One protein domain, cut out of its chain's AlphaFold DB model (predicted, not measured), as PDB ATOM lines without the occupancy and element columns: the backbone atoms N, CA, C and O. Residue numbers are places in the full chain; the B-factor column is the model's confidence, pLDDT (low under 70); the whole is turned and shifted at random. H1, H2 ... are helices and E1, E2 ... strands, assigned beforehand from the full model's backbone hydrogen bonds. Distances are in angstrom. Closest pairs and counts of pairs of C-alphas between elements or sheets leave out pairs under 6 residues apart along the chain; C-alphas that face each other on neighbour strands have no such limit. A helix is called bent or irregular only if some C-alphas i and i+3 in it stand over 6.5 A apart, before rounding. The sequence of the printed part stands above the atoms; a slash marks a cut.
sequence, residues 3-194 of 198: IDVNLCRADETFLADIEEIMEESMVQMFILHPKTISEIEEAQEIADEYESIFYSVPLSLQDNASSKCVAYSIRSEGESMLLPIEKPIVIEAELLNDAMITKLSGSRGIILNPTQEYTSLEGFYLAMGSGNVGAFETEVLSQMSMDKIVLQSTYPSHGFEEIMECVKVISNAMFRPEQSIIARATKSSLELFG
ATOM      1  N   ILE A   3      40.385   4.611  15.360       87.19
ATOM      2  CA  ILE A   3      40.577   5.966  15.885       87.19
ATOM      3  C   ILE A   3      39.546   6.854  15.209       87.19
ATOM      4  O   ILE A   3      39.522   6.886  13.978       87.19
ATOM      5  N   ASP A   4      38.741   7.559  15.997       90.69
ATOM      6  CA  ASP A   4      37.990   8.704  15.499       90.69
ATOM      7  C   ASP A   4      38.908   9.923  15.501       90.69
ATOM      8  O   ASP A   4      39.342  10.404  16.553       90.69
ATOM      9  N   VAL A   5      39.257  10.388  14.304       88.88
ATOM     10  CA  VAL A   5      40.235  11.464  14.154       88.88
ATOM     11  C   VAL A   5      39.633  12.858  14.260       88.88
ATOM     12  O   VAL A   5      40.404  13.792  14.107       88.88
ATOM     13  N   ASN A   6      38.316  13.008  14.457       91.81
ATOM     14  CA  ASN A   6      37.657  14.315  14.535       91.81
ATOM     15  C   ASN A   6      36.454  14.297  15.494       91.81
ATOM     16  O   ASN A   6      35.292  14.393  15.079       91.81
ATOM     17  N   LEU A   7      36.745  14.198  16.792       91.31
ATOM     18  CA  LEU A   7      35.757  14.412  17.844       91.31
ATOM     19  C   LEU A   7      35.589  15.927  18.031       91.31
ATOM     20  O   LEU A   7      36.490  16.606  18.528       91.31
ATOM     21  N   CYS A   8      34.452  16.486  17.613       85.75
ATOM     22  CA  CYS A   8      34.249  17.937  17.706       85.75
ATOM     23  C   CYS A   8      33.980  18.394  19.144       85.75
ATOM     24  O   CYS A   8      34.253  19.549  19.473       85.75
ATOM     25  N   ARG A   9      33.443  17.508  19.992       84.12
ATOM     26  CA  ARG A   9      33.130  17.798  21.393       84.12
ATOM     27  C   ARG A   9      33.156  16.529  22.247       84.12
ATOM     28  O   ARG A   9      32.612  15.516  21.826       84.12
ATOM     29  N   ALA A  10      33.724  16.624  23.446       89.81
ATOM     30  CA  ALA A  10      33.611  15.624  24.507       89.81
ATOM     31  C   ALA A  10      32.761  16.207  25.647       89.81
ATOM     32  O   ALA A  10      33.296  16.741  26.610       89.81
ATOM     33  N   ASP A  11      31.437  16.213  25.483       90.94
ATOM     34  CA  ASP A  11      30.525  16.714  26.515       90.94
ATOM     35  C   ASP A  11      30.217  15.656  27.586       90.94
ATOM     36  O   ASP A  11      30.636  14.506  27.489       90.94
ATOM     37  N   GLU A  12      29.481  16.055  28.628       91.00
ATOM     38  CA  GLU A  12      29.140  15.182  29.759       91.00
ATOM     39  C   GLU A  12      28.467  13.874  29.321       91.00
ATOM     40  O   GLU A  12      28.710  12.837  29.929       91.00
ATOM     41  N   THR A  13      27.649  13.903  28.262       91.00
ATOM     42  CA  THR A  13      27.004  12.701  27.717       91.00
ATOM     43  C   THR A  13      28.033  11.773  27.086       91.00
ATOM     44  O   THR A  13      28.094  10.605  27.450       91.00
ATOM     45  N   PHE A  14      28.889  12.293  26.204       93.44
ATOM     46  CA  PHE A  14      29.966  11.494  25.622       93.44
ATOM     47  C   PHE A  14      30.878  10.874  26.694       93.44
ATOM     48  O   PHE A  14      31.230   9.701  26.598       93.44
ATOM     49  N   LEU A  15      31.257  11.647  27.714       94.31
ATOM     50  CA  LEU A  15      32.166  11.192  28.769       94.31
ATOM     51  C   LEU A  15      31.523  10.160  29.703       94.31
ATOM     52  O   LEU A  15      32.213   9.243  30.151       94.31
ATOM     53  N   ALA A  16      30.224  10.287  29.984       93.69
ATOM     54  CA  ALA A  16      29.480   9.307  30.775       93.69
ATOM     55  C   ALA A  16      29.375   7.949  30.063       93.69
ATOM     56  O   ALA A  16      29.470   6.914  30.721       93.69
ATOM     57  N   ASP A  17      29.252   7.967  28.734       93.25
ATOM     58  CA  ASP A  17      28.981   6.776  27.921       93.25
ATOM     59  C   ASP A  17      30.228   6.264  27.173       93.25
ATOM     60  O   ASP A  17      30.135   5.381  26.321       93.25
ATOM     61  N   ILE A  18      31.422   6.797  27.462       93.44
ATOM     62  CA  ILE A  18      32.632   6.531  26.664       93.44
ATOM     63  C   ILE A  18      32.990   5.040  26.579       93.44
ATOM     64  O   ILE A  18      33.417   4.573  25.523       93.44
ATOM     65  N   GLU A  19      32.797   4.279  27.661       92.25
ATOM     66  CA  GLU A  19      33.056   2.834  27.679       92.25
ATOM     67  C   GLU A  19      32.075   2.083  26.768       92.25
ATOM     68  O   GLU A  19      32.505   1.275  25.944       92.25
ATOM     69  N   GLU A  20      30.783   2.410  26.844       92.00
ATOM     70  CA  GLU A  20      29.734   1.827  25.998       92.00
ATOM     71  C   GLU A  20      29.975   2.166  24.522       92.00
ATOM     72  O   GLU A  20      30.022   1.274  23.675       92.00
ATOM     73  N   ILE A  21      30.285   3.431  24.216       90.69
ATOM     74  CA  ILE A  21      30.653   3.871  22.864       90.69
ATOM     75  C   ILE A  21      31.835   3.052  22.337       90.69
ATOM     76  O   ILE A  21      31.832   2.631  21.175       90.69
ATOM     77  N   MET A  22      32.861   2.826  23.159       91.62
ATOM     78  CA  MET A  22      34.040   2.062  22.756       91.62
ATOM     79  C   MET A  22      33.719   0.587  22.483       91.62
ATOM     80  O   MET A  22      34.273   0.005  21.541       91.62
ATOM     81  N   GLU A  23      32.835  -0.013  23.280       88.19
ATOM     82  CA  GLU A  23      32.375  -1.393  23.106       88.19
ATOM     83  C   GLU A  23      31.514  -1.561  21.847       88.19
ATOM     84  O   GLU A  23      31.748  -2.486  21.063       88.19
ATOM     85  N   GLU A  24      30.571  -0.650  21.604       86.75
ATOM     86  CA  GLU A  24      29.596  -0.767  20.517       86.75
ATOM     87  C   GLU A  24      30.156  -0.345  19.152       86.75
ATOM     88  O   GLU A  24      29.934  -1.014  18.139       86.75
ATOM     89  N   SER A  25      30.930   0.743  19.102       82.56
ATOM     90  CA  SER A  25      31.416   1.314  17.837       82.56
ATOM     91  C   SER A  25      32.747   0.726  17.352       82.56
ATOM     92  O   SER A  25      33.174   0.983  16.223       82.56
ATOM     93  N   MET A  26      33.445  -0.043  18.198       83.38
ATOM     94  CA  MET A  26      34.834  -0.494  18.000       83.38
ATOM     95  C   MET A  26      35.881   0.636  17.881       83.38
ATOM     96  O   MET A  26      37.072   0.349  17.643       83.38
ATOM     97  N   VAL A  27      35.474   1.901  18.043       88.75
ATOM     98  CA  VAL A  27      36.374   3.043  18.240       88.75
ATOM     99  C   VAL A  27      37.008   2.909  19.619       88.75
ATOM    100  O   VAL A  27      36.399   2.410  20.553       88.75
ATOM    101  N   GLN A  28      38.288   3.234  19.727       90.75
ATOM    102  CA  GLN A  28      39.060   3.042  20.959       90.75
ATOM    103  C   GLN A  28      39.893   4.267  21.332       90.75
ATOM    104  O   GLN A  28      40.469   4.315  22.412       90.75
ATOM    105  N   MET A  29      40.010   5.224  20.413       94.38
ATOM    106  CA  MET A  29      40.754   6.460  20.601       94.38
ATOM    107  C   MET A  29      40.008   7.595  19.915       94.38
ATOM    108  O   MET A  29      39.489   7.405  18.811       94.38
ATOM    109  N   PHE A  30      40.024   8.767  20.541       95.19
ATOM    110  CA  PHE A  30      39.336   9.961  20.067       95.19
ATOM    111  C   PHE A  30      40.301  11.139  20.039       95.19
ATOM    112  O   PHE A  30      41.109  11.303  20.956       95.19
ATOM    113  N   ILE A  31      40.229  11.954  18.987       96.56
ATOM    114  CA  ILE A  31      41.074  13.142  18.844       96.56
ATOM    115  C   ILE A  31      40.204  14.393  18.848       96.56
ATOM    116  O   ILE A  31      39.421  14.618  17.928       96.56
ATOM    117  N   LEU A  32      40.387  15.216  19.879       96.62
ATOM    118  CA  LEU A  32      39.783  16.537  20.000       96.62
ATOM    119  C   LEU A  32      40.594  17.591  19.242       96.62
ATOM    120  O   LEU A  32      41.829  17.561  19.182       96.62
ATOM    121  N   HIS A  33      39.895  18.599  18.730       95.69
ATOM    122  CA  HIS A  33      40.504  19.729  18.037       95.69
ATOM    123  C   HIS A  33      40.105  21.063  18.678       95.69
ATOM    124  O   HIS A  33      39.384  21.838  18.040       95.69
ATOM    125  N   PRO A  34      40.594  21.370  19.897       95.06
ATOM    126  CA  PRO A  34      40.351  22.658  20.537       95.06
ATOM    127  C   PRO A  34      40.892  23.822  19.692       95.06
ATOM    128  O   PRO A  34      41.811  23.676  18.871       95.06
ATOM    129  N   LYS A  35      40.280  24.990  19.866       92.88
ATOM    130  CA  LYS A  35      40.524  26.217  19.092       92.88
ATOM    131  C   LYS A  35      41.025  27.361  19.963       92.88
ATOM    132  O   LYS A  35      41.747  28.221  19.466       92.88
ATOM    133  N   THR A  36      40.649  27.384  21.238       94.31
ATOM    134  CA  THR A  36      40.993  28.456  22.183       94.31
ATOM    135  C   THR A  36      41.818  27.924  23.351       94.31
ATOM    136  O   THR A  36      41.863  26.722  23.577       94.31
ATOM    137  N   ILE A  37      42.468  28.814  24.111       95.31
ATOM    138  CA  ILE A  37      43.233  28.424  25.311       95.31
ATOM    139  C   ILE A  37      42.338  27.685  26.313       95.31
ATOM    140  O   ILE A  37      42.712  26.615  26.769       95.31
ATOM    141  N   SER A  38      41.128  28.196  26.563       96.00
ATOM    142  CA  SER A  38      40.167  27.552  27.467       96.00
ATOM    143  C   SER A  38      39.780  26.145  26.999       96.00
ATOM    144  O   SER A  38      39.692  25.239  27.814       96.00
ATOM    145  N   GLU A  39      39.573  25.948  25.694       95.88
ATOM    146  CA  GLU A  39      39.265  24.619  25.144       95.88
ATOM    147  C   GLU A  39      40.477  23.676  25.197       95.88
ATOM    148  O   GLU A  39      40.312  22.465  25.286       95.88
ATOM    149  N   ILE A  40      41.705  24.206  25.113       96.62
ATOM    150  CA  ILE A  40      42.928  23.407  25.273       96.62
ATOM    151  C   ILE A  40      43.063  22.940  26.723       96.62
ATOM    152  O   ILE A  40      43.389  21.777  26.933       96.62
ATOM    153  N   GLU A  41      42.820  23.820  27.694       96.06
ATOM    154  CA  GLU A  41      42.833  23.481  29.123       96.06
ATOM    155  C   GLU A  41      41.799  22.386  29.428       96.06
ATOM    156  O   GLU A  41      42.149  21.359  30.002       96.06
ATOM    157  N   GLU A  42      40.567  22.528  28.931       95.62
ATOM    158  CA  GLU A  42      39.522  21.503  29.064       95.62
ATOM    159  C   GLU A  42      39.927  20.173  28.401       95.62
ATOM    160  O   GLU A  42      39.842  19.108  29.009       95.62
ATOM    161  N   ALA A  43      40.440  20.214  27.165       96.44
ATOM    162  CA  ALA A  43      40.898  19.011  26.470       96.44
ATOM    163  C   ALA A  43      42.078  18.325  27.182       96.44
ATOM    164  O   ALA A  43      42.233  17.109  27.070       96.44
ATOM    165  N   GLN A  44      42.914  19.083  27.898       95.94
ATOM    166  CA  GLN A  44      43.996  18.544  28.720       95.94
ATOM    167  C   GLN A  44      43.472  17.826  29.950       95.94
ATOM    168  O   GLN A  44      43.875  16.690  30.177       95.94
ATOM    169  N   GLU A  45      42.564  18.455  30.694       95.75
ATOM    170  CA  GLU A  45      41.932  17.843  31.865       95.75
ATOM    171  C   GLU A  45      41.260  16.518  31.480       95.75
ATOM    172  O   GLU A  45      41.532  15.481  32.086       95.75
ATOM    173  N   ILE A  46      40.492  16.522  30.386       96.19
ATOM    174  CA  ILE A  46      39.847  15.319  29.854       96.19
ATOM    175  C   ILE A  46      40.886  14.266  29.424       96.19
ATOM    176  O   ILE A  46      40.741  13.090  29.741       96.19
ATOM    177  N   ALA A  47      41.945  14.642  28.701       95.75
ATOM    178  CA  ALA A  47      42.958  13.686  28.230       95.75
ATOM    179  C   ALA A  47      43.838  13.103  29.355       95.75
ATOM    180  O   ALA A  47      44.452  12.041  29.173       95.75
ATOM    181  N   ASP A  48      43.931  13.794  30.491       95.12
ATOM    182  CA  ASP A  48      44.604  13.313  31.698       95.12
ATOM    183  C   ASP A  48      43.713  12.341  32.491       95.12
ATOM    184  O   ASP A  48      44.231  11.383  33.068       95.12
ATOM    185  N   GLU A  49      42.390  12.535  32.471       95.31
ATOM    186  CA  GLU A  49      41.414  11.626  33.088       95.31
ATOM    187  C   GLU A  49      41.154  10.367  32.240       95.31
ATOM    188  O   GLU A  49      41.100   9.257  32.773       95.31
ATOM    189  N   TYR A  50      41.065  10.509  30.913       94.88
ATOM    190  CA  TYR A  50      40.692   9.437  29.989       94.88
ATOM    191  C   TYR A  50      41.850   9.057  29.054       94.88
ATOM    192  O   TYR A  50      42.242   9.805  28.156       94.88
ATOM    193  N   GLU A  51      42.383   7.838  29.200       92.06
ATOM    194  CA  GLU A  51      43.525   7.367  28.394       92.06
ATOM    195  C   GLU A  51      43.245   7.276  26.885       92.06
ATOM    196  O   GLU A  51      44.181   7.367  26.087       92.06
ATOM    197  N   SER A  52      41.979   7.110  26.499       93.31
ATOM    198  CA  SER A  52      41.522   7.015  25.109       93.31
ATOM    199  C   SER A  52      41.390   8.374  24.413       93.31
ATOM    200  O   SER A  52      41.241   8.407  23.188       93.31
ATOM    201  N   ILE A  53      41.465   9.489  25.148       95.50
ATOM    202  CA  ILE A  53      41.293  10.833  24.593       95.50
ATOM    203  C   ILE A  53      42.652  11.500  24.375       95.50
ATOM    204  O   ILE A  53      43.513  11.575  25.252       95.50
ATOM    205  N   PHE A  54      42.824  12.006  23.160       96.69
ATOM    206  CA  PHE A  54      43.968  12.789  22.720       96.69
ATOM    207  C   PHE A  54      43.465  14.068  22.064       96.69
ATOM    208  O   PHE A  54      42.278  14.222  21.779       96.69
ATOM    209  N   TYR A  55      44.370  14.999  21.792       97.00
ATOM    210  CA  TYR A  55      43.979  16.260  21.178       97.00
ATOM    211  C   TYR A  55      45.071  16.842  20.283       97.00
ATOM    212  O   TYR A  55      46.249  16.475  20.355       97.00
ATOM    213  N   SER A  56      44.667  17.762  19.413       95.81
ATOM    214  CA  SER A  56      45.572  18.640  18.671       95.81
ATOM    215  C   SER A  56      45.598  20.040  19.275       95.81
ATOM    216  O   SER A  56      44.609  20.463  19.862       95.81
ATOM    217  N   VAL A  57      46.662  20.807  19.048       95.00
ATOM    218  CA  VAL A  57      46.744  22.216  19.482       95.00
ATOM    219  C   VAL A  57      46.888  23.134  18.267       95.00
ATOM    220  O   VAL A  57      47.659  22.792  17.372       95.00
ATOM    221  N   PRO A  58      46.178  24.275  18.177       93.69
ATOM    222  CA  PRO A  58      46.438  25.280  17.147       93.69
ATOM    223  C   PRO A  58      47.916  25.661  17.104       93.69
ATOM    224  O   PRO A  58      48.531  25.874  18.145       93.69
ATOM    225  N   LEU A  59      48.501  25.763  15.913       91.56
ATOM    226  CA  LEU A  59      49.936  26.010  15.771       91.56
ATOM    227  C   LEU A  59      50.365  27.342  16.416       91.56
ATOM    228  O   LEU A  59      51.439  27.432  17.004       91.56
ATOM    229  N   SER A  60      49.487  28.348  16.392       90.69
ATOM    230  CA  SER A  60      49.664  29.629  17.094       90.69
ATOM    231  C   SER A  60      49.724  29.514  18.623       90.69
ATOM    232  O   SER A  60      50.223  30.421  19.283       90.69
ATOM    233  N   LEU A  61      49.238  28.405  19.186       92.62
ATOM    234  CA  LEU A  61      49.165  28.122  20.618       92.62
ATOM    235  C   LEU A  61      50.021  26.910  21.014       92.62
ATOM    236  O   LEU A  61      49.814  26.352  22.090       92.62
ATOM    237  N   GLN A  62      50.980  26.499  20.176       91.44
ATOM    238  CA  GLN A  62      51.784  25.283  20.370       91.44
ATOM    239  C   GLN A  62      52.509  25.197  21.724       91.44
ATOM    240  O   GLN A  62      52.747  24.088  22.202       91.44
ATOM    241  N   ASP A  63      52.814  26.335  22.353       91.56
ATOM    242  CA  ASP A  63      53.455  26.406  23.674       91.56
ATOM    243  C   ASP A  63      52.568  25.842  24.798       91.56
ATOM    244  O   ASP A  63      53.058  25.530  25.879       91.56
ATOM    245  N   ASN A  64      51.272  25.660  24.530       93.06
ATOM    246  CA  ASN A  64      50.312  25.048  25.446       93.06
ATOM    247  C   ASN A  64      50.199  23.528  25.247       93.06
ATOM    248  O   ASN A  64      49.324  22.912  25.835       93.06
ATOM    249  N   ALA A  65      51.012  22.894  24.396       92.00
ATOM    250  CA  ALA A  65      50.911  21.456  24.152       92.00
ATOM    251  C   ALA A  65      51.461  20.616  25.322       92.00
ATOM    252  O   ALA A  65      52.616  20.775  25.714       92.00
ATOM    253  N   SER A  66      50.676  19.647  25.814       91.75
ATOM    254  CA  SER A  66      51.145  18.619  26.759       91.75
ATOM    255  C   SER A  66      51.658  17.360  26.036       91.75
ATOM    256  O   SER A  66      51.690  17.282  24.801       91.75
ATOM    257  N   SER A  67      52.066  16.337  26.792       87.88
ATOM    258  CA  SER A  67      52.493  15.036  26.249       87.88
ATOM    259  C   SER A  67      51.378  14.289  25.504       87.88
ATOM    260  O   SER A  67      51.678  13.513  24.599       87.88
ATOM    261  N   LYS A  68      50.106  14.547  25.845       91.81
ATOM    262  CA  LYS A  68      48.908  13.973  25.204       91.81
ATOM    263  C   LYS A  68      48.499  14.688  23.910       91.81
ATOM    264  O   LYS A  68      47.644  14.193  23.179       91.81
ATOM    265  N   CYS A  69      49.125  15.821  23.588       95.06
ATOM    266  CA  CYS A  69      48.952  16.459  22.287       95.06
ATOM    267  C   CYS A  69      49.592  15.581  21.200       95.06
ATOM    268  O   CYS A  69      50.790  15.301  21.251       95.06
ATOM    269  N   VAL A  70      48.826  15.162  20.194       95.19
ATOM    270  CA  VAL A  70      49.304  14.242  19.140       95.19
ATOM    271  C   VAL A  70      49.510  14.914  17.790       95.19
ATOM    272  O   VAL A  70      50.120  14.325  16.901       95.19
ATOM    273  N   ALA A  71      49.026  16.143  17.628       95.56
ATOM    274  CA  ALA A  71      49.065  16.870  16.368       95.56
ATOM    275  C   ALA A  71      48.994  18.384  16.592       95.56
ATOM    276  O   ALA A  71      48.549  18.845  17.643       95.56
ATOM    277  N   TYR A  72      49.367  19.158  15.578       94.69
ATOM    278  CA  TYR A  72      49.077  20.592  15.543       94.69
ATOM    279  C   TYR A  72      47.990  20.887  14.522       94.69
ATOM    280  O   TYR A  72      47.952  20.247  13.479       94.69
ATOM    281  N   SER A  73      47.110  21.844  14.802       94.06
ATOM    282  CA  SER A  73      46.067  22.270  13.868       94.06
ATOM    283  C   SER A  73      46.377  23.631  13.257       94.06
ATOM    284  O   SER A  73      46.944  24.499  13.917       94.06
ATOM    285  N   ILE A  74      46.009  23.821  11.993       92.62
ATOM    286  CA  ILE A  74      46.053  25.124  11.325       92.62
ATOM    287  C   ILE A  74      44.646  25.702  11.336       92.62
ATOM    288  O   ILE A  74      43.707  25.066  10.860       92.62
ATOM    289  N   ARG A  75      44.504  26.906  11.889       88.69
ATOM    290  CA  ARG A  75      43.219  27.607  12.045       88.69
ATOM    291  C   ARG A  75      43.099  28.853  11.191       88.69
ATOM    292  O   ARG A  75      42.001  29.360  10.996       88.69
ATOM    293  N   SER A  76      44.215  29.354  10.673       85.00
ATOM    294  CA  SER A  76      44.208  30.458   9.723       85.00
ATOM    295  C   SER A  76      45.394  30.376   8.771       85.00
ATOM    296  O   SER A  76      46.429  29.782   9.076       85.00
ATOM    297  N   GLU A  77      45.267  31.029   7.617       74.06
ATOM    298  CA  GLU A  77      46.316  31.057   6.590       74.06
ATOM    299  C   GLU A  77      47.665  31.589   7.117       74.06
ATOM    300  O   GLU A  77      48.735  31.181   6.644       74.06
ATOM    301  N   GLY A  78      47.617  32.472   8.122       72.00
ATOM    302  CA  GLY A  78      48.777  33.131   8.722       72.00
ATOM    303  C   GLY A  78      49.640  32.245   9.625       72.00
ATOM    304  O   GLY A  78      50.797  32.583   9.859       72.00
ATOM    305  N   GLU A  79      49.137  31.100  10.095       73.25
ATOM    306  CA  GLU A  79      49.859  30.233  11.050       73.25
ATOM    307  C   GLU A  79      50.984  29.410  10.403       73.25
ATOM    308  O   GLU A  79      51.858  28.870  11.073       73.25
ATOM    309  N   SER A  80      51.017  29.357   9.077       62.72
ATOM    310  CA  SER A  80      51.849  28.455   8.275       62.72
ATOM    311  C   SER A  80      53.337  28.842   8.144       62.72
ATOM    312  O   SER A  80      54.011  28.373   7.228       62.72
ATOM    313  N   MET A  81      53.875  29.714   9.007       59.38
ATOM    314  CA  MET A  81      55.238  30.251   8.839       59.38
ATOM    315  C   MET A  81      56.362  29.344   9.355       59.38
ATOM    316  O   MET A  81      57.488  29.477   8.879       59.38
ATOM    317  N   LEU A  82      56.079  28.400  10.258       63.75
ATOM    318  CA  LEU A  82      57.037  27.394  10.736       63.75
ATOM    319  C   LEU A  82      56.286  26.098  11.056       63.75
ATOM    320  O   LEU A  82      55.869  25.877  12.190       63.75
ATOM    321  N   LEU A  83      56.071  25.257  10.042       70.38
ATOM    322  CA  LEU A  83      55.420  23.969  10.257       70.38
ATOM    323  C   LEU A  83      56.325  23.061  11.110       70.38
ATOM    324  O   LEU A  83      57.499  22.878  10.776       70.38
ATOM    325  N   PRO A  84      55.807  22.489  12.206       66.75
ATOM    326  CA  PRO A  84      56.565  21.592  13.060       66.75
ATOM    327  C   PRO A  84      56.846  20.279  12.323       66.75
ATOM    328  O   PRO A  84      55.965  19.694  11.700       66.75
ATOM    329  N   ILE A  85      58.088  19.801  12.414       67.81
ATOM    330  CA  ILE A  85      58.535  18.585  11.711       67.81
ATOM    331  C   ILE A  85      58.126  17.311  12.480       67.81
ATOM    332  O   ILE A  85      58.017  16.230  11.904       67.81
ATOM    333  N   GLU A  86      57.887  17.419  13.789       82.12
ATOM    334  CA  GLU A  86      57.762  16.252  14.670       82.12
ATOM    335  C   GLU A  86      56.345  15.655  14.702       82.12
ATOM    336  O   GLU A  86      56.177  14.432  14.587       82.12
ATOM    337  N   LYS A  87      55.315  16.504  14.810       91.00
ATOM    338  CA  LYS A  87      53.910  16.084  14.927       91.00
ATOM    339  C   LYS A  87      53.141  16.296  13.619       91.00
ATOM    340  O   LYS A  87      53.443  17.233  12.885       91.00
ATOM    341  N   PRO A  88      52.156  15.436  13.311       94.88
ATOM    342  CA  PRO A  88      51.289  15.627  12.157       94.88
ATOM    343  C   PRO A  88      50.473  16.922  12.245       94.88
ATOM    344  O   PRO A  88      50.185  17.424  13.333       94.88
ATOM    345  N   ILE A  89      50.080  17.429  11.078       94.75
ATOM    346  CA  ILE A  89      49.230  18.609  10.926       94.75
ATOM    347  C   ILE A  89      47.772  18.194  10.730       94.75
ATOM    348  O   ILE A  89      47.479  17.275   9.975       94.75
ATOM    349  N   VAL A  90      46.852  18.893  11.376       95.62
ATOM    350  CA  VAL A  90      45.408  18.808  11.162       95.62
ATOM    351  C   VAL A  90      44.974  20.091  10.468       95.62
ATOM    352  O   VAL A  90      45.286  21.187  10.936       95.62
ATOM    353  N   ILE A  91      44.257  19.984   9.359       94.88
ATOM    354  CA  ILE A  91      43.737  21.156   8.655       94.88
ATOM    355  C   ILE A  91      42.339  20.878   8.118       94.88
ATOM    356  O   ILE A  91      42.077  19.796   7.606       94.88
ATOM    357  N   GLU A  92      41.445  21.854   8.238       94.88
ATOM    358  CA  GLU A  92      40.130  21.796   7.600       94.88
ATOM    359  C   GLU A  92      40.267  22.006   6.092       94.88
ATOM    360  O   GLU A  92      41.007  22.885   5.641       94.88
ATOM    361  N   ALA A  93      39.525  21.232   5.303       95.25
ATOM    362  CA  ALA A  93      39.533  21.325   3.847       95.25
ATOM    363  C   ALA A  93      39.238  22.740   3.321       95.25
ATOM    364  O   ALA A  93      39.812  23.155   2.315       95.25
ATOM    365  N   GLU A  94      38.400  23.506   4.026       93.75
ATOM    366  CA  GLU A  94      38.060  24.891   3.676       93.75
ATOM    367  C   GLU A  94      39.252  25.863   3.740       93.75
ATOM    368  O   GLU A  94      39.234  26.904   3.087       93.75
ATOM    369  N   LEU A  95      40.307  25.521   4.490       92.50
ATOM    370  CA  LEU A  95      41.526  26.326   4.618       92.50
ATOM    371  C   LEU A  95      42.590  25.964   3.566       92.50
ATOM    372  O   LEU A  95      43.661  26.581   3.526       92.50
ATOM    373  N   LEU A  96      42.334  24.959   2.722       92.81
ATOM    374  CA  LEU A  96      43.265  24.518   1.686       92.81
ATOM    375  C   LEU A  96      43.084  25.321   0.396       92.81
ATOM    376  O   LEU A  96      42.235  25.026  -0.440       92.81
ATOM    377  N   ASN A  97      43.967  26.300   0.209       90.88
ATOM    378  CA  ASN A  97      44.207  26.981  -1.062       90.88
ATOM    379  C   ASN A  97      45.601  26.620  -1.623       90.88
ATOM    380  O   ASN A  97      46.409  25.981  -0.944       90.88
ATOM    381  N   ASP A  98      45.919  27.061  -2.845       90.81
ATOM    382  CA  ASP A  98      47.200  26.752  -3.509       90.81
ATOM    383  C   ASP A  98      48.432  27.161  -2.682       90.81
ATOM    384  O   ASP A  98      49.448  26.455  -2.649       90.81
ATOM    385  N   ALA A  99      48.348  28.291  -1.972       89.44
ATOM    386  CA  ALA A  99      49.432  28.766  -1.122       89.44
ATOM    387  C   ALA A  99      49.622  27.858   0.101       89.44
ATOM    388  O   ALA A  99      50.758  27.543   0.462       89.44
ATOM    389  N   MET A 100      48.530  27.402   0.720       90.38
ATOM    390  CA  MET A 100      48.570  26.475   1.848       90.38
ATOM    391  C   MET A 100      49.090  25.100   1.423       90.38
ATOM    392  O   MET A 100      49.982  24.559   2.071       90.38
ATOM    393  N   ILE A 101      48.613  24.574   0.291       91.44
ATOM    394  CA  ILE A 101      49.095  23.313  -0.288       91.44
ATOM    395  C   ILE A 101      50.611  23.367  -0.505       91.44
ATOM    396  O   ILE A 101      51.332  22.444  -0.125       91.44
ATOM    397  N   THR A 102      51.111  24.476  -1.056       89.62
ATOM    398  CA  THR A 102      52.551  24.674  -1.276       89.62
ATOM    399  C   THR A 102      53.334  24.644   0.036       89.62
ATOM    400  O   THR A 102      54.389  24.018   0.106       89.62
ATOM    401  N   LYS A 103      52.822  25.281   1.094       88.75
ATOM    402  CA  LYS A 103      53.485  25.309   2.407       88.75
ATOM    403  C   LYS A 103      53.470  23.956   3.108       88.75
ATOM    404  O   LYS A 103      54.450  23.605   3.751       88.75
ATOM    405  N   LEU A 104      52.386  23.195   2.971       90.62
ATOM    406  CA  LEU A 104      52.243  21.859   3.555       90.62
ATOM    407  C   LEU A 104      53.021  20.780   2.789       90.62
ATOM    408  O   LEU A 104      53.108  19.642   3.256       90.62
ATOM    409  N   SER A 105      53.612  21.119   1.641       87.81
ATOM    410  CA  SER A 105      54.460  20.205   0.881       87.81
ATOM    411  C   SER A 105      55.625  19.708   1.748       87.81
ATOM    412  O   SER A 105      56.385  20.490   2.313       87.81
ATOM    413  N   GLY A 106      55.741  18.387   1.897       86.81
ATOM    414  CA  GLY A 106      56.749  17.747   2.752       86.81
ATOM    415  C   GLY A 106      56.335  17.547   4.213       86.81
ATOM    416  O   GLY A 106      57.063  16.898   4.960       86.81
ATOM    417  N   SER A 107      55.161  18.037   4.617       91.38
ATOM    418  CA  SER A 107      54.555  17.716   5.912       91.38
ATOM    419  C   SER A 107      53.681  16.461   5.828       91.38
ATOM    420  O   SER A 107      53.322  15.990   4.747       91.38
ATOM    421  N   ARG A 108      53.329  15.912   6.994       93.19
ATOM    422  CA  ARG A 108      52.361  14.816   7.136       93.19
ATOM    423  C   ARG A 108      51.185  15.263   7.984       93.19
ATOM    424  O   ARG A 108      51.372  16.068   8.894       93.19
ATOM    425  N   GLY A 109      50.000  14.722   7.738       95.31
ATOM    426  CA  GLY A 109      48.825  15.196   8.458       95.31
ATOM    427  C   GLY A 109      47.509  14.569   8.047       95.31
ATOM    428  O   GLY A 109      47.484  13.605   7.289       95.31
ATOM    429  N   ILE A 110      46.417  15.136   8.540       96.69
ATOM    430  CA  ILE A 110      45.057  14.835   8.106       96.69
ATOM    431  C   ILE A 110      44.391  16.097   7.572       96.69
ATOM    432  O   ILE A 110      44.620  17.201   8.068       96.69
ATOM    433  N   ILE A 111      43.550  15.901   6.566       97.19
ATOM    434  CA  ILE A 111      42.613  16.891   6.059       97.19
ATOM    435  C   ILE A 111      41.248  16.500   6.609       97.19
ATOM    436  O   ILE A 111      40.742  15.420   6.290       97.19
ATOM    437  N   LEU A 112      40.694  17.354   7.460       96.50
ATOM    438  CA  LEU A 112      39.350  17.217   8.000       96.50
ATOM    439  C   LEU A 112      38.325  17.679   6.974       96.50
ATOM    440  O   LEU A 112      38.573  18.623   6.220       96.50
ATOM    441  N   ASN A 113      37.177  17.004   6.956       94.88
ATOM    442  CA  ASN A 113      36.039  17.362   6.110       94.88
ATOM    443  C   ASN A 113      36.374  17.578   4.615       94.88
ATOM    444  O   ASN A 113      35.886  18.541   4.019       94.88
ATOM    445  N   PRO A 114      37.202  16.722   3.980       95.75
ATOM    446  CA  PRO A 114      37.556  16.887   2.580       95.75
ATOM    447  C   PRO A 114      36.331  16.704   1.683       95.75
ATOM    448  O   PRO A 114      35.494  15.841   1.924       95.75
ATOM    449  N   THR A 115      36.251  17.496   0.618       93.19
ATOM    450  CA  THR A 115      35.200  17.396  -0.412       93.19
ATOM    451  C   THR A 115      35.739  16.941  -1.766       93.19
ATOM    452  O   THR A 115      34.980  16.747  -2.710       93.19
ATOM    453  N   GLN A 116      37.057  16.777  -1.869       92.12
ATOM    454  CA  GLN A 116      37.776  16.352  -3.062       92.12
ATOM    455  C   GLN A 116      39.074  15.641  -2.666       92.12
ATOM    456  O   GLN A 116      39.502  15.680  -1.509       92.12
ATOM    457  N   GLU A 117      39.729  15.007  -3.636       90.19
ATOM    458  CA  GLU A 117      41.065  14.452  -3.431       90.19
ATOM    459  C   GLU A 117      42.132  15.564  -3.447       90.19
ATOM    460  O   GLU A 117      42.113  16.459  -4.291       90.19
ATOM    461  N   TYR A 118      43.101  15.484  -2.530       90.94
ATOM    462  CA  TYR A 118      44.240  16.405  -2.446       90.94
ATOM    463  C   TYR A 118      45.540  15.687  -2.829       90.94
ATOM    464  O   TYR A 118      46.419  15.452  -1.999       90.94
ATOM    465  N   THR A 119      45.656  15.309  -4.104       88.31
ATOM    466  CA  THR A 119      46.772  14.496  -4.632       88.31
ATOM    467  C   THR A 119      48.147  15.145  -4.458       88.31
ATOM    468  O   THR A 119      49.137  14.443  -4.277       88.31
ATOM    469  N   SER A 120      48.215  16.478  -4.443       90.69
ATOM    470  CA  SER A 120      49.444  17.247  -4.213       90.69
ATOM    471  C   SER A 120      49.986  17.148  -2.780       90.69
ATOM    472  O   SER A 120      51.148  17.479  -2.542       90.69
ATOM    473  N   LEU A 121      49.182  16.673  -1.823       93.19
ATOM    474  CA  LEU A 121      49.564  16.489  -0.424       93.19
ATOM    475  C   LEU A 121      49.810  15.002  -0.124       93.19
ATOM    476  O   LEU A 121      49.052  14.329   0.576       93.19
ATOM    477  N   GLU A 122      50.914  14.464  -0.646       90.94
ATOM    478  CA  GLU A 122      51.276  13.042  -0.512       90.94
ATOM    479  C   GLU A 122      51.405  12.561   0.947       90.94
ATOM    480  O   GLU A 122      51.075  11.414   1.246       90.94
ATOM    481  N   GLY A 123      51.797  13.432   1.879       92.50
ATOM    482  CA  GLY A 123      51.892  13.106   3.307       92.50
ATOM    483  C   GLY A 123      50.573  13.179   4.084       92.50
ATOM    484  O   GLY A 123      50.565  12.870   5.279       92.50
ATOM    485  N   PHE A 124      49.479  13.603   3.444       95.69
ATOM    486  CA  PHE A 124      48.198  13.833   4.108       95.69
ATOM    487  C   PHE A 124      47.192  12.716   3.854       95.69
ATOM    488  O   PHE A 124      47.099  12.184   2.745       95.69
ATOM    489  N   TYR A 125      46.431  12.399   4.897       96.62
ATOM    490  CA  TYR A 125      45.282  11.507   4.865       96.62
ATOM    491  C   TYR A 125      43.988  12.331   4.804       96.62
ATOM    492  O   TYR A 125      43.946  13.471   5.260       96.62
ATOM    493  N   LEU A 126      42.932  11.752   4.252       96.50
ATOM    494  CA  LEU A 126      41.590  12.304   4.143       96.50
ATOM    495  C   LEU A 126      40.733  11.695   5.251       96.50
ATOM    496  O   LEU A 126      40.576  10.472   5.309       96.50
ATOM    497  N   ALA A 127      40.212  12.535   6.143       96.75
ATOM    498  CA  ALA A 127      39.309  12.102   7.198       96.75
ATOM    499  C   ALA A 127      37.894  11.952   6.642       96.75
ATOM    500  O   ALA A 127      37.188  12.931   6.426       96.75
ATOM    501  N   MET A 128      37.490  10.710   6.392       95.62
ATOM    502  CA  MET A 128      36.225  10.361   5.759       95.62
ATOM    503  C   MET A 128      35.188   9.974   6.811       95.62
ATOM    504  O   MET A 128      35.444   9.139   7.679       95.62
ATOM    505  N   GLY A 129      33.998  10.554   6.714       94.25
ATOM    506  CA  GLY A 129      32.869  10.281   7.600       94.25
ATOM    507  C   GLY A 129      31.545  10.573   6.905       94.25
ATOM    508  O   GLY A 129      31.516  11.031   5.760       94.25
ATOM    509  N   SER A 130      30.439  10.341   7.603       91.69
ATOM    510  CA  SER A 130      29.093  10.522   7.041       91.69
ATOM    511  C   SER A 130      28.829  11.941   6.542       91.69
ATOM    512  O   SER A 130      28.167  12.117   5.521       91.69
ATOM    513  N   GLY A 131      29.433  12.945   7.182       90.56
ATOM    514  CA  GLY A 131      29.297  14.345   6.780       90.56
ATOM    515  C   GLY A 131      29.985  14.725   5.463       90.56
ATOM    516  O   GLY A 131      29.685  15.787   4.924       90.56
ATOM    517  N   ASN A 132      30.898  13.904   4.926       94.06
ATOM    518  CA  ASN A 132      31.704  14.288   3.758       94.06
ATOM    519  C   ASN A 132      31.845  13.218   2.667       94.06
ATOM    520  O   ASN A 132      32.141  13.559   1.524       94.06
ATOM    521  N   VAL A 133      31.571  11.942   2.961       94.25
ATOM    522  CA  VAL A 133      31.751  10.851   1.990       94.25
ATOM    523  C   VAL A 133      30.901  11.048   0.732       94.25
ATOM    524  O   VAL A 133      31.341  10.721  -0.366       94.25
ATOM    525  N   GLY A 134      29.720  11.658   0.875       92.75
ATOM    526  CA  GLY A 134      28.818  11.966  -0.237       92.75
ATOM    527  C   GLY A 134      29.294  13.089  -1.167       92.75
ATOM    528  O   GLY A 134      28.703  13.265  -2.229       92.75
ATOM    529  N   ALA A 135      30.336  13.841  -0.802       92.75
ATOM    530  CA  ALA A 135      30.921  14.864  -1.670       92.75
ATOM    531  C   ALA A 135      31.812  14.267  -2.773       92.75
ATOM    532  O   ALA A 135      32.071  14.927  -3.776       92.75
ATOM    533  N   PHE A 136      32.268  13.022  -2.608       93.19
ATOM    534  CA  PHE A 136      33.137  12.364  -3.573       93.19
ATOM    535  C   PHE A 136      32.330  11.597  -4.620       93.19
ATOM    536  O   PHE A 136      31.458  10.788  -4.297       93.19
ATOM    537  N   GLU A 137      32.687  11.787  -5.890       92.06
ATOM    538  CA  GLU A 137      32.198  10.928  -6.967       92.06
ATOM    539  C   GLU A 137      32.679   9.483  -6.757       92.06
ATOM    540  O   GLU A 137      33.792   9.231  -6.281       92.06
ATOM    541  N   THR A 138      31.843   8.510  -7.130       91.50
ATOM    542  CA  THR A 138      32.152   7.082  -6.939       91.50
ATOM    543  C   THR A 138      33.410   6.680  -7.707       91.50
ATOM    544  O   THR A 138      34.224   5.908  -7.202       91.50
ATOM    545  N   GLU A 139      33.612   7.241  -8.898       91.81
ATOM    546  CA  GLU A 139      34.796   7.044  -9.727       91.81
ATOM    547  C   GLU A 139      36.067   7.501  -9.004       91.81
ATOM    548  O   GLU A 139      37.057   6.766  -8.997       91.81
ATOM    549  N   VAL A 140      36.024   8.658  -8.334       91.38
ATOM    550  CA  VAL A 140      37.148   9.179  -7.542       91.38
ATOM    551  C   VAL A 140      37.432   8.256  -6.359       91.38
ATOM    552  O   VAL A 140      38.569   7.821  -6.180       91.38
ATOM    553  N   LEU A 141      36.403   7.869  -5.594       91.69
ATOM    554  CA  LEU A 141      36.568   6.925  -4.481       91.69
ATOM    555  C   LEU A 141      37.142   5.580  -4.944       91.69
ATOM    556  O   LEU A 141      37.989   5.016  -4.258       91.69
ATOM    557  N   SER A 142      36.731   5.074  -6.110       92.62
ATOM    558  CA  SER A 142      37.200   3.786  -6.638       92.62
ATOM    559  C   SER A 142      38.690   3.769  -7.003       92.62
ATOM    560  O   SER A 142      39.310   2.704  -7.021       92.62
ATOM    561  N   GLN A 143      39.264   4.940  -7.295       91.19
ATOM    562  CA  GLN A 143      40.664   5.106  -7.697       91.19
ATOM    563  C   GLN A 143      41.564   5.565  -6.545       91.19
ATOM    564  O   GLN A 143      42.785   5.402  -6.619       91.19
ATOM    565  N   MET A 144      40.976   6.105  -5.477       90.81
ATOM    566  CA  MET A 144      41.704   6.578  -4.308       90.81
ATOM    567  C   MET A 144      42.443   5.431  -3.606       90.81
ATOM    568  O   MET A 144      41.945   4.314  -3.451       90.81
ATOM    569  N   SER A 145      43.652   5.715  -3.125       90.69
ATOM    570  CA  SER A 145      44.381   4.758  -2.296       90.69
ATOM    571  C   SER A 145      43.710   4.613  -0.929       90.69
ATOM    572  O   SER A 145      43.538   5.598  -0.217       90.69
ATOM    573  N   MET A 146      43.424   3.381  -0.493       90.31
ATOM    574  CA  MET A 146      42.965   3.119   0.885       90.31
ATOM    575  C   MET A 146      43.954   3.646   1.936       90.31
ATOM    576  O   MET A 146      43.568   3.967   3.055       90.31
ATOM    577  N   ASP A 147      45.234   3.761   1.574       89.81
ATOM    578  CA  ASP A 147      46.294   4.281   2.440       89.81
ATOM    579  C   ASP A 147      46.135   5.769   2.714       89.81
ATOM    580  O   ASP A 147      46.826   6.299   3.571       89.81
ATOM    581  N   LYS A 148      45.251   6.449   1.986       92.19
ATOM    582  CA  LYS A 148      44.946   7.860   2.171       92.19
ATOM    583  C   LYS A 148      43.757   8.095   3.080       92.19
ATOM    584  O   LYS A 148      43.518   9.244   3.408       92.19
ATOM    585  N   ILE A 149      43.029   7.068   3.505       93.94
ATOM    586  CA  ILE A 149      41.789   7.246   4.263       93.94
ATOM    587  C   ILE A 149      42.043   7.050   5.756       93.94
ATOM    588  O   ILE A 149      42.721   6.107   6.168       93.94
ATOM    589  N   VAL A 150      41.456   7.932   6.560       95.75
ATOM    590  CA  VAL A 150      41.207   7.749   7.996       95.75
ATOM    591  C   VAL A 150      39.721   8.002   8.267       95.75
ATOM    592  O   VAL A 150      39.048   8.609   7.438       95.75
ATOM    593  N   LEU A 151      39.185   7.503   9.382       95.06
ATOM    594  CA  LEU A 151      37.752   7.590   9.687       95.06
ATOM    595  C   LEU A 151      37.470   8.701  10.697       95.06
ATOM    596  O   LEU A 151      38.236   8.873  11.647       95.06
ATOM    597  N   GLN A 152      36.366   9.417  10.498       94.25
ATOM    598  CA  GLN A 152      35.855  10.400  11.450       94.25
ATOM    599  C   GLN A 152      34.363  10.208  11.739       94.25
ATOM    600  O   GLN A 152      33.604   9.844  10.838       94.25
ATOM    601  N   SER A 153      33.948  10.511  12.971       88.38
ATOM    602  CA  SER A 153      32.538  10.650  13.348       88.38
ATOM    603  C   SER A 153      32.046  12.054  13.013       88.38
ATOM    604  O   SER A 153      31.187  12.200  12.157       88.38
ATOM    605  N   THR A 154      32.698  13.107  13.526       88.31
ATOM    606  CA  THR A 154      32.146  14.477  13.628       88.31
ATOM    607  C   THR A 154      31.017  14.579  14.671       88.31
ATOM    608  O   THR A 154      30.069  15.354  14.510       88.31
ATOM    609  N   TYR A 155      31.093  13.794  15.751       90.31
ATOM    610  CA  TYR A 155      30.149  13.866  16.871       90.31
ATOM    611  C   TYR A 155      30.093  15.290  17.460       90.31
ATOM    612  O   TYR A 155      31.150  15.901  17.653       90.31
ATOM    613  N   PRO A 156      28.897  15.835  17.767       89.25
ATOM    614  CA  PRO A 156      27.597  15.152  17.824       89.25
ATOM    615  C   PRO A 156      26.768  15.213  16.537       89.25
ATOM    616  O   PRO A 156      25.675  14.657  16.499       89.25
ATOM    617  N   SER A 157      27.238  15.898  15.491       89.38
ATOM    618  CA  SER A 157      26.477  16.014  14.239       89.38
ATOM    619  C   SER A 157      26.298  14.671  13.538       89.38
ATOM    620  O   SER A 157      25.284  14.470  12.878       89.38
ATOM    621  N   HIS A 158      27.271  13.782  13.712       87.94
ATOM    622  CA  HIS A 158      27.269  12.424  13.193       87.94
ATOM    623  C   HIS A 158      27.815  11.483  14.269       87.94
ATOM    624  O   HIS A 158      28.917  11.692  14.786       87.94
ATOM    625  N   GLY A 159      27.026  10.478  14.640       85.75
ATOM    626  CA  GLY A 159      27.379   9.511  15.677       85.75
ATOM    627  C   GLY A 159      28.456   8.516  15.239       85.75
ATOM    628  O   GLY A 159      28.778   8.376  14.058       85.75
ATOM    629  N   PHE A 160      28.998   7.765  16.197       86.38
ATOM    630  CA  PHE A 160      30.024   6.751  15.925       86.38
ATOM    631  C   PHE A 160      29.493   5.570  15.104       86.38
ATOM    632  O   PHE A 160      30.229   5.006  14.297       86.38
ATOM    633  N   GLU A 161      28.211   5.226  15.250       84.44
ATOM    634  CA  GLU A 161      27.552   4.193  14.438       84.44
ATOM    635  C   GLU A 161      27.558   4.538  12.942       84.44
ATOM    636  O   GLU A 161      27.714   3.661  12.088       84.44
ATOM    637  N   GLU A 162      27.463   5.828  12.611       88.06
ATOM    638  CA  GLU A 162      27.409   6.301  11.228       88.06
ATOM    639  C   GLU A 162      28.746   6.104  10.493       88.06
ATOM    640  O   GLU A 162      28.770   6.016   9.263       88.06
ATOM    641  N   ILE A 163      29.858   5.914  11.218       88.56
ATOM    642  CA  ILE A 163      31.147   5.525  10.624       88.56
ATOM    643  C   ILE A 163      30.977   4.264   9.766       88.56
ATOM    644  O   ILE A 163      31.564   4.166   8.686       88.56
ATOM    645  N   MET A 164      30.141   3.313  10.192       88.38
ATOM    646  CA  MET A 164      29.913   2.073   9.445       88.38
ATOM    647  C   MET A 164      29.147   2.309   8.139       88.38
ATOM    648  O   MET A 164      29.362   1.591   7.161       88.38
ATOM    649  N   GLU A 165      28.286   3.324   8.079       91.25
ATOM    650  CA  GLU A 165      27.616   3.719   6.838       91.25
ATOM    651  C   GLU A 165      28.606   4.339   5.849       91.25
ATOM    652  O   GLU A 165      28.641   3.944   4.681       91.25
ATOM    653  N   CYS A 166      29.490   5.219   6.326       92.50
ATOM    654  CA  CYS A 166      30.597   5.752   5.530       92.50
ATOM    655  C   CYS A 166      31.499   4.627   4.987       92.50
ATOM    656  O   CYS A 166      31.795   4.571   3.789       92.50
ATOM    657  N   VAL A 167      31.875   3.668   5.841       93.38
ATOM    658  CA  VAL A 167      32.687   2.506   5.449       93.38
ATOM    659  C   VAL A 167      32.006   1.686   4.354       93.38
ATOM    660  O   VAL A 167      32.684   1.279   3.411       93.38
ATOM    661  N   LYS A 168      30.684   1.473   4.421       94.56
ATOM    662  CA  LYS A 168      29.919   0.780   3.368       94.56
ATOM    663  C   LYS A 168      30.013   1.497   2.025       94.56
ATOM    664  O   LYS A 168      30.223   0.841   1.005       94.56
ATOM    665  N   VAL A 169      29.892   2.825   2.013       95.00
ATOM    666  CA  VAL A 169      30.011   3.626   0.783       95.00
ATOM    667  C   VAL A 169      31.401   3.463   0.163       95.00
ATOM    668  O   VAL A 169      31.509   3.124  -1.017       95.00
ATOM    669  N   ILE A 170      32.463   3.603   0.964       95.12
ATOM    670  CA  ILE A 170      33.853   3.443   0.506       95.12
ATOM    671  C   ILE A 170      34.111   2.010   0.015       95.12
ATOM    672  O   ILE A 170      34.663   1.806  -1.065       95.12
ATOM    673  N   SER A 171      33.674   1.013   0.788       95.62
ATOM    674  CA  SER A 171      33.763  -0.420   0.476       95.62
ATOM    675  C   SER A 171      33.156  -0.742  -0.891       95.62
ATOM    676  O   SER A 171      33.795  -1.391  -1.726       95.62
ATOM    677  N   ASN A 172      31.946  -0.234  -1.143       95.88
ATOM    678  CA  ASN A 172      31.237  -0.428  -2.402       95.88
ATOM    679  C   ASN A 172      31.954   0.251  -3.575       95.88
ATOM    680  O   ASN A 172      32.120  -0.379  -4.617       95.88
ATOM    681  N   ALA A 173      32.417   1.492  -3.405       95.44
ATOM    682  CA  ALA A 173      33.123   2.217  -4.459       95.44
ATOM    683  C   ALA A 173      34.467   1.561  -4.829       95.44
ATOM    684  O   ALA A 173      34.805   1.439  -6.004       95.44
ATOM    685  N   MET A 174      35.226   1.092  -3.835       94.94
ATOM    686  CA  MET A 174      36.552   0.490  -4.032       94.94
ATOM    687  C   MET A 174      36.518  -1.008  -4.372       94.94
ATOM    688  O   MET A 174      37.564  -1.590  -4.672       94.94
ATOM    689  N   PHE A 175      35.352  -1.659  -4.294       94.12
ATOM    690  CA  PHE A 175      35.213  -3.119  -4.367       94.12
ATOM    691  C   PHE A 175      36.173  -3.832  -3.395       94.12
ATOM    692  O   PHE A 175      36.999  -4.679  -3.771       94.12
ATOM    693  N   ARG A 176      36.104  -3.445  -2.116       93.62
ATOM    694  CA  ARG A 176      36.931  -3.983  -1.025       93.62
ATOM    695  C   ARG A 176      36.063  -4.311   0.184       93.62
ATOM    696  O   ARG A 176      35.122  -3.578   0.423       93.62
ATOM    697  N   PRO A 177      36.373  -5.354   0.975       95.44
ATOM    698  CA  PRO A 177      35.608  -5.642   2.186       95.44
ATOM    699  C   PRO A 177      35.676  -4.493   3.200       95.44
ATOM    700  O   PRO A 177      36.760  -3.960   3.446       95.44
ATOM    701  N   GLU A 178      34.560  -4.193   3.864       93.75
ATOM    702  CA  GLU A 178      34.453  -3.178   4.928       93.75
ATOM    703  C   GLU A 178      35.543  -3.336   6.001       93.75
ATOM    704  O   GLU A 178      36.206  -2.372   6.378       93.75
ATOM    705  N   GLN A 179      35.824  -4.574   6.429       92.44
ATOM    706  CA  GLN A 179      36.859  -4.856   7.428       92.44
ATOM    707  C   GLN A 179      38.263  -4.466   6.944       92.44
ATOM    708  O   GLN A 179      39.113  -4.105   7.754       92.44
ATOM    709  N   SER A 180      38.519  -4.532   5.633       93.56
ATOM    710  CA  SER A 180      39.795  -4.094   5.056       93.56
ATOM    711  C   SER A 180      39.919  -2.572   5.066       93.56
ATOM    712  O   SER A 180      41.005  -2.070   5.355       93.56
ATOM    713  N   ILE A 181      38.818  -1.850   4.816       93.75
ATOM    714  CA  ILE A 181      38.765  -0.385   4.924       93.75
ATOM    715  C   ILE A 181      39.060   0.039   6.362       93.75
ATOM    716  O   ILE A 181      39.999   0.798   6.591       93.75
ATOM    717  N   ILE A 182      38.336  -0.527   7.334       92.56
ATOM    718  CA  ILE A 182      38.517  -0.225   8.762       92.56
ATOM    719  C   ILE A 182      39.950  -0.537   9.197       92.56
ATOM    720  O   ILE A 182      40.634   0.323   9.746       92.56
ATOM    721  N   ALA A 183      40.455  -1.740   8.904       92.62
ATOM    722  CA  ALA A 183      41.803  -2.136   9.306       92.62
ATOM    723  C   ALA A 183      42.884  -1.221   8.713       92.62
ATOM    724  O   ALA A 183      43.876  -0.921   9.387       92.62
ATOM    725  N   ARG A 184      42.711  -0.775   7.460       94.00
ATOM    726  CA  ARG A 184      43.673   0.118   6.818       94.00
ATOM    727  C   ARG A 184      43.589   1.533   7.374       94.00
ATOM    728  O   ARG A 184      44.636   2.070   7.720       94.00
ATOM    729  N   ALA A 185      42.387   2.076   7.537       94.06
ATOM    730  CA  ALA A 185      42.175   3.393   8.127       94.06
ATOM    731  C   ALA A 185      42.721   3.472   9.559       94.06
ATOM    732  O   ALA A 185      43.482   4.382   9.881       94.06
ATOM    733  N   THR A 186      42.454   2.463  10.394       93.56
ATOM    734  CA  THR A 186      43.051   2.359  11.733       93.56
ATOM    735  C   THR A 186      44.572   2.352  11.665       93.56
ATOM    736  O   THR A 186      45.230   3.070  12.418       93.56
ATOM    737  N   LYS A 187      45.156   1.523  10.788       93.56
ATOM    738  CA  LYS A 187      46.612   1.438  10.643       93.56
ATOM    739  C   LYS A 187      47.198   2.809  10.285       93.56
ATOM    740  O   LYS A 187      48.164   3.222  10.923       93.56
ATOM    741  N   SER A 188      46.597   3.495   9.314       93.69
ATOM    742  CA  SER A 188      46.977   4.839   8.880       93.69
ATOM    743  C   SER A 188      46.972   5.836  10.040       93.69
ATOM    744  O   SER A 188      47.982   6.502  10.268       93.69
ATOM    745  N   SER A 189      45.896   5.881  10.834       94.06
ATOM    746  CA  SER A 189      45.808   6.778  11.991       94.06
ATOM    747  C   SER A 189      46.858   6.447  13.060       94.06
ATOM    748  O   SER A 189      47.565   7.339  13.529       94.06
ATOM    749  N   LEU A 190      47.036   5.166  13.411       93.31
ATOM    750  CA  LEU A 190      48.028   4.745  14.412       93.31
ATOM    751  C   LEU A 190      49.467   5.116  14.010       93.31
ATOM    752  O   LEU A 190      50.262   5.529  14.855       93.31
ATOM    753  N   GLU A 191      49.819   4.965  12.731       92.69
ATOM    754  CA  GLU A 191      51.144   5.326  12.208       92.69
ATOM    755  C   GLU A 191      51.341   6.839  12.085       92.69
ATOM    756  O   GLU A 191      52.461   7.338  12.243       92.69
ATOM    757  N   LEU A 192      50.274   7.582  11.786       93.19
ATOM    758  CA  LEU A 192      50.323   9.033  11.683       93.19
ATOM    759  C   LEU A 192      50.604   9.679  13.043       93.19
ATOM    760  O   LEU A 192      51.529  10.487  13.146       93.19
ATOM    761  N   PHE A 193      49.856   9.276  14.072       92.19
ATOM    762  CA  PHE A 193      49.954   9.834  15.425       92.19
ATOM    763  C   PHE A 193      51.039   9.177  16.293       92.19
ATOM    764  O   PHE A 193      51.256   9.584  17.427       92.19
ATOM    765  N   GLY A 194      51.769   8.188  15.764       89.94
ATOM    766  CA  GLY A 194      52.923   7.589  16.446       89.94
ATOM    767  C   GLY A 194      52.578   6.529  17.496       89.94
ATOM    768  O   GLY A 194      53.467   6.074  18.212       89.94
TER     769      GLY A 194
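What this domain is: This is residues 3 to 194 of the 198 residues of an uncharacterized protein of Sulfuricurvum kujiense (UniProt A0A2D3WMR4). Eight parallel strands curl into an irregular, nearly closed barrel, with the edge strands E1 and E8 near one another. H8 covers the edge strands E1 and E8 and runs along the strands, H3 covers E3 on the opposite face of the sheet, H4 is on the same face as H8, H2, H5 and H7 only graze the sheet, and H1 and H6 are not on it. The 192 printed residues hold eight named helices and eight named strands, in the order E1 H1 H2 E2 H3 E3 H4 E4 E5 H5 E6 E7 H6 E8 H7 H8. The strands stand side by side in the order E1 to E8; the class is mixed, helices and strands. The whole is compact, with a radius of gyration of the C-alphas of 15.9 A and spans of 44 by 43 by 26 A.

Where its parts are: E1, residues 3 to 7, begins at C-alpha 3 (40.577, 5.966, 15.885). H1 is residues 12 to 16, H2 18 to 25, and E2 27 to 32, 14.0 A long. H3, residues 37 to 49, spans 18.6 A, and E3, 53 to 58, spans 17.0 A. H4, residues 59 to 64, is irregular, with C-alphas 60 and 63 8.2 A apart. E4 is residues 69 to 74, E5 89 to 92, H5 98 to 104, E6 109 to 112, E7 124 to 128, H6 138 to 143 and E8 149 to 151. H7, residues 162 to 174, spans 18.7 A; H8, 178 to 192, spans 21.1 A and ends at C-alpha 192 (50.323, 9.033, 11.683).

How they stand to each other: The strongly twisted sheet is a folded sheet, bent back on itself: E1 and E2 face E4 to E8, with E3 as the hinge. Within hydrogen-bond range are N 4 and O 29 of E1 and E2, 2.9 A, N 73 and O 57 of E4 and E3, 2.8 A, and N 128 and O 150 of E7 and E8, 2.8 A. E1, H1, H2, E2 form a strand-helix-strand unit, two parallel neighbours with helices between, as do E2, H3, E3; E3, H4, E4; E5, H5, E6; and E7, H6, E8, each crossover right-handed. H8 is over E1 and E8 at a height over the sheet of 7.7 A; the C-alphas of Val 150 and Ala 185 are the closest of E8 and H8, 4.5 A. H3, on the opposite face, is over E3 at a height of 8.7 A. H2 and H7 only graze the sheet. H7 touches H6, closest C-alphas Met 174 and Ser 142, 4.3 A. Every O i to N i+4 pair is within range in H1, H2, H3, H5, H6, H7 and H8; in H4 0 of 2 are, and 2 of 3 O i to N i+3 pairs.

The domain as a whole: The C-alphas farthest apart, of Asp 63 and Phe 175, are 44.6 A from each other. The printed part has no cut. The links E4 to E5 and E6 to E7 are long. Mean pLDDT of the printed part is 91.3; residues 80 to 82 and 84 to 85 are under 70.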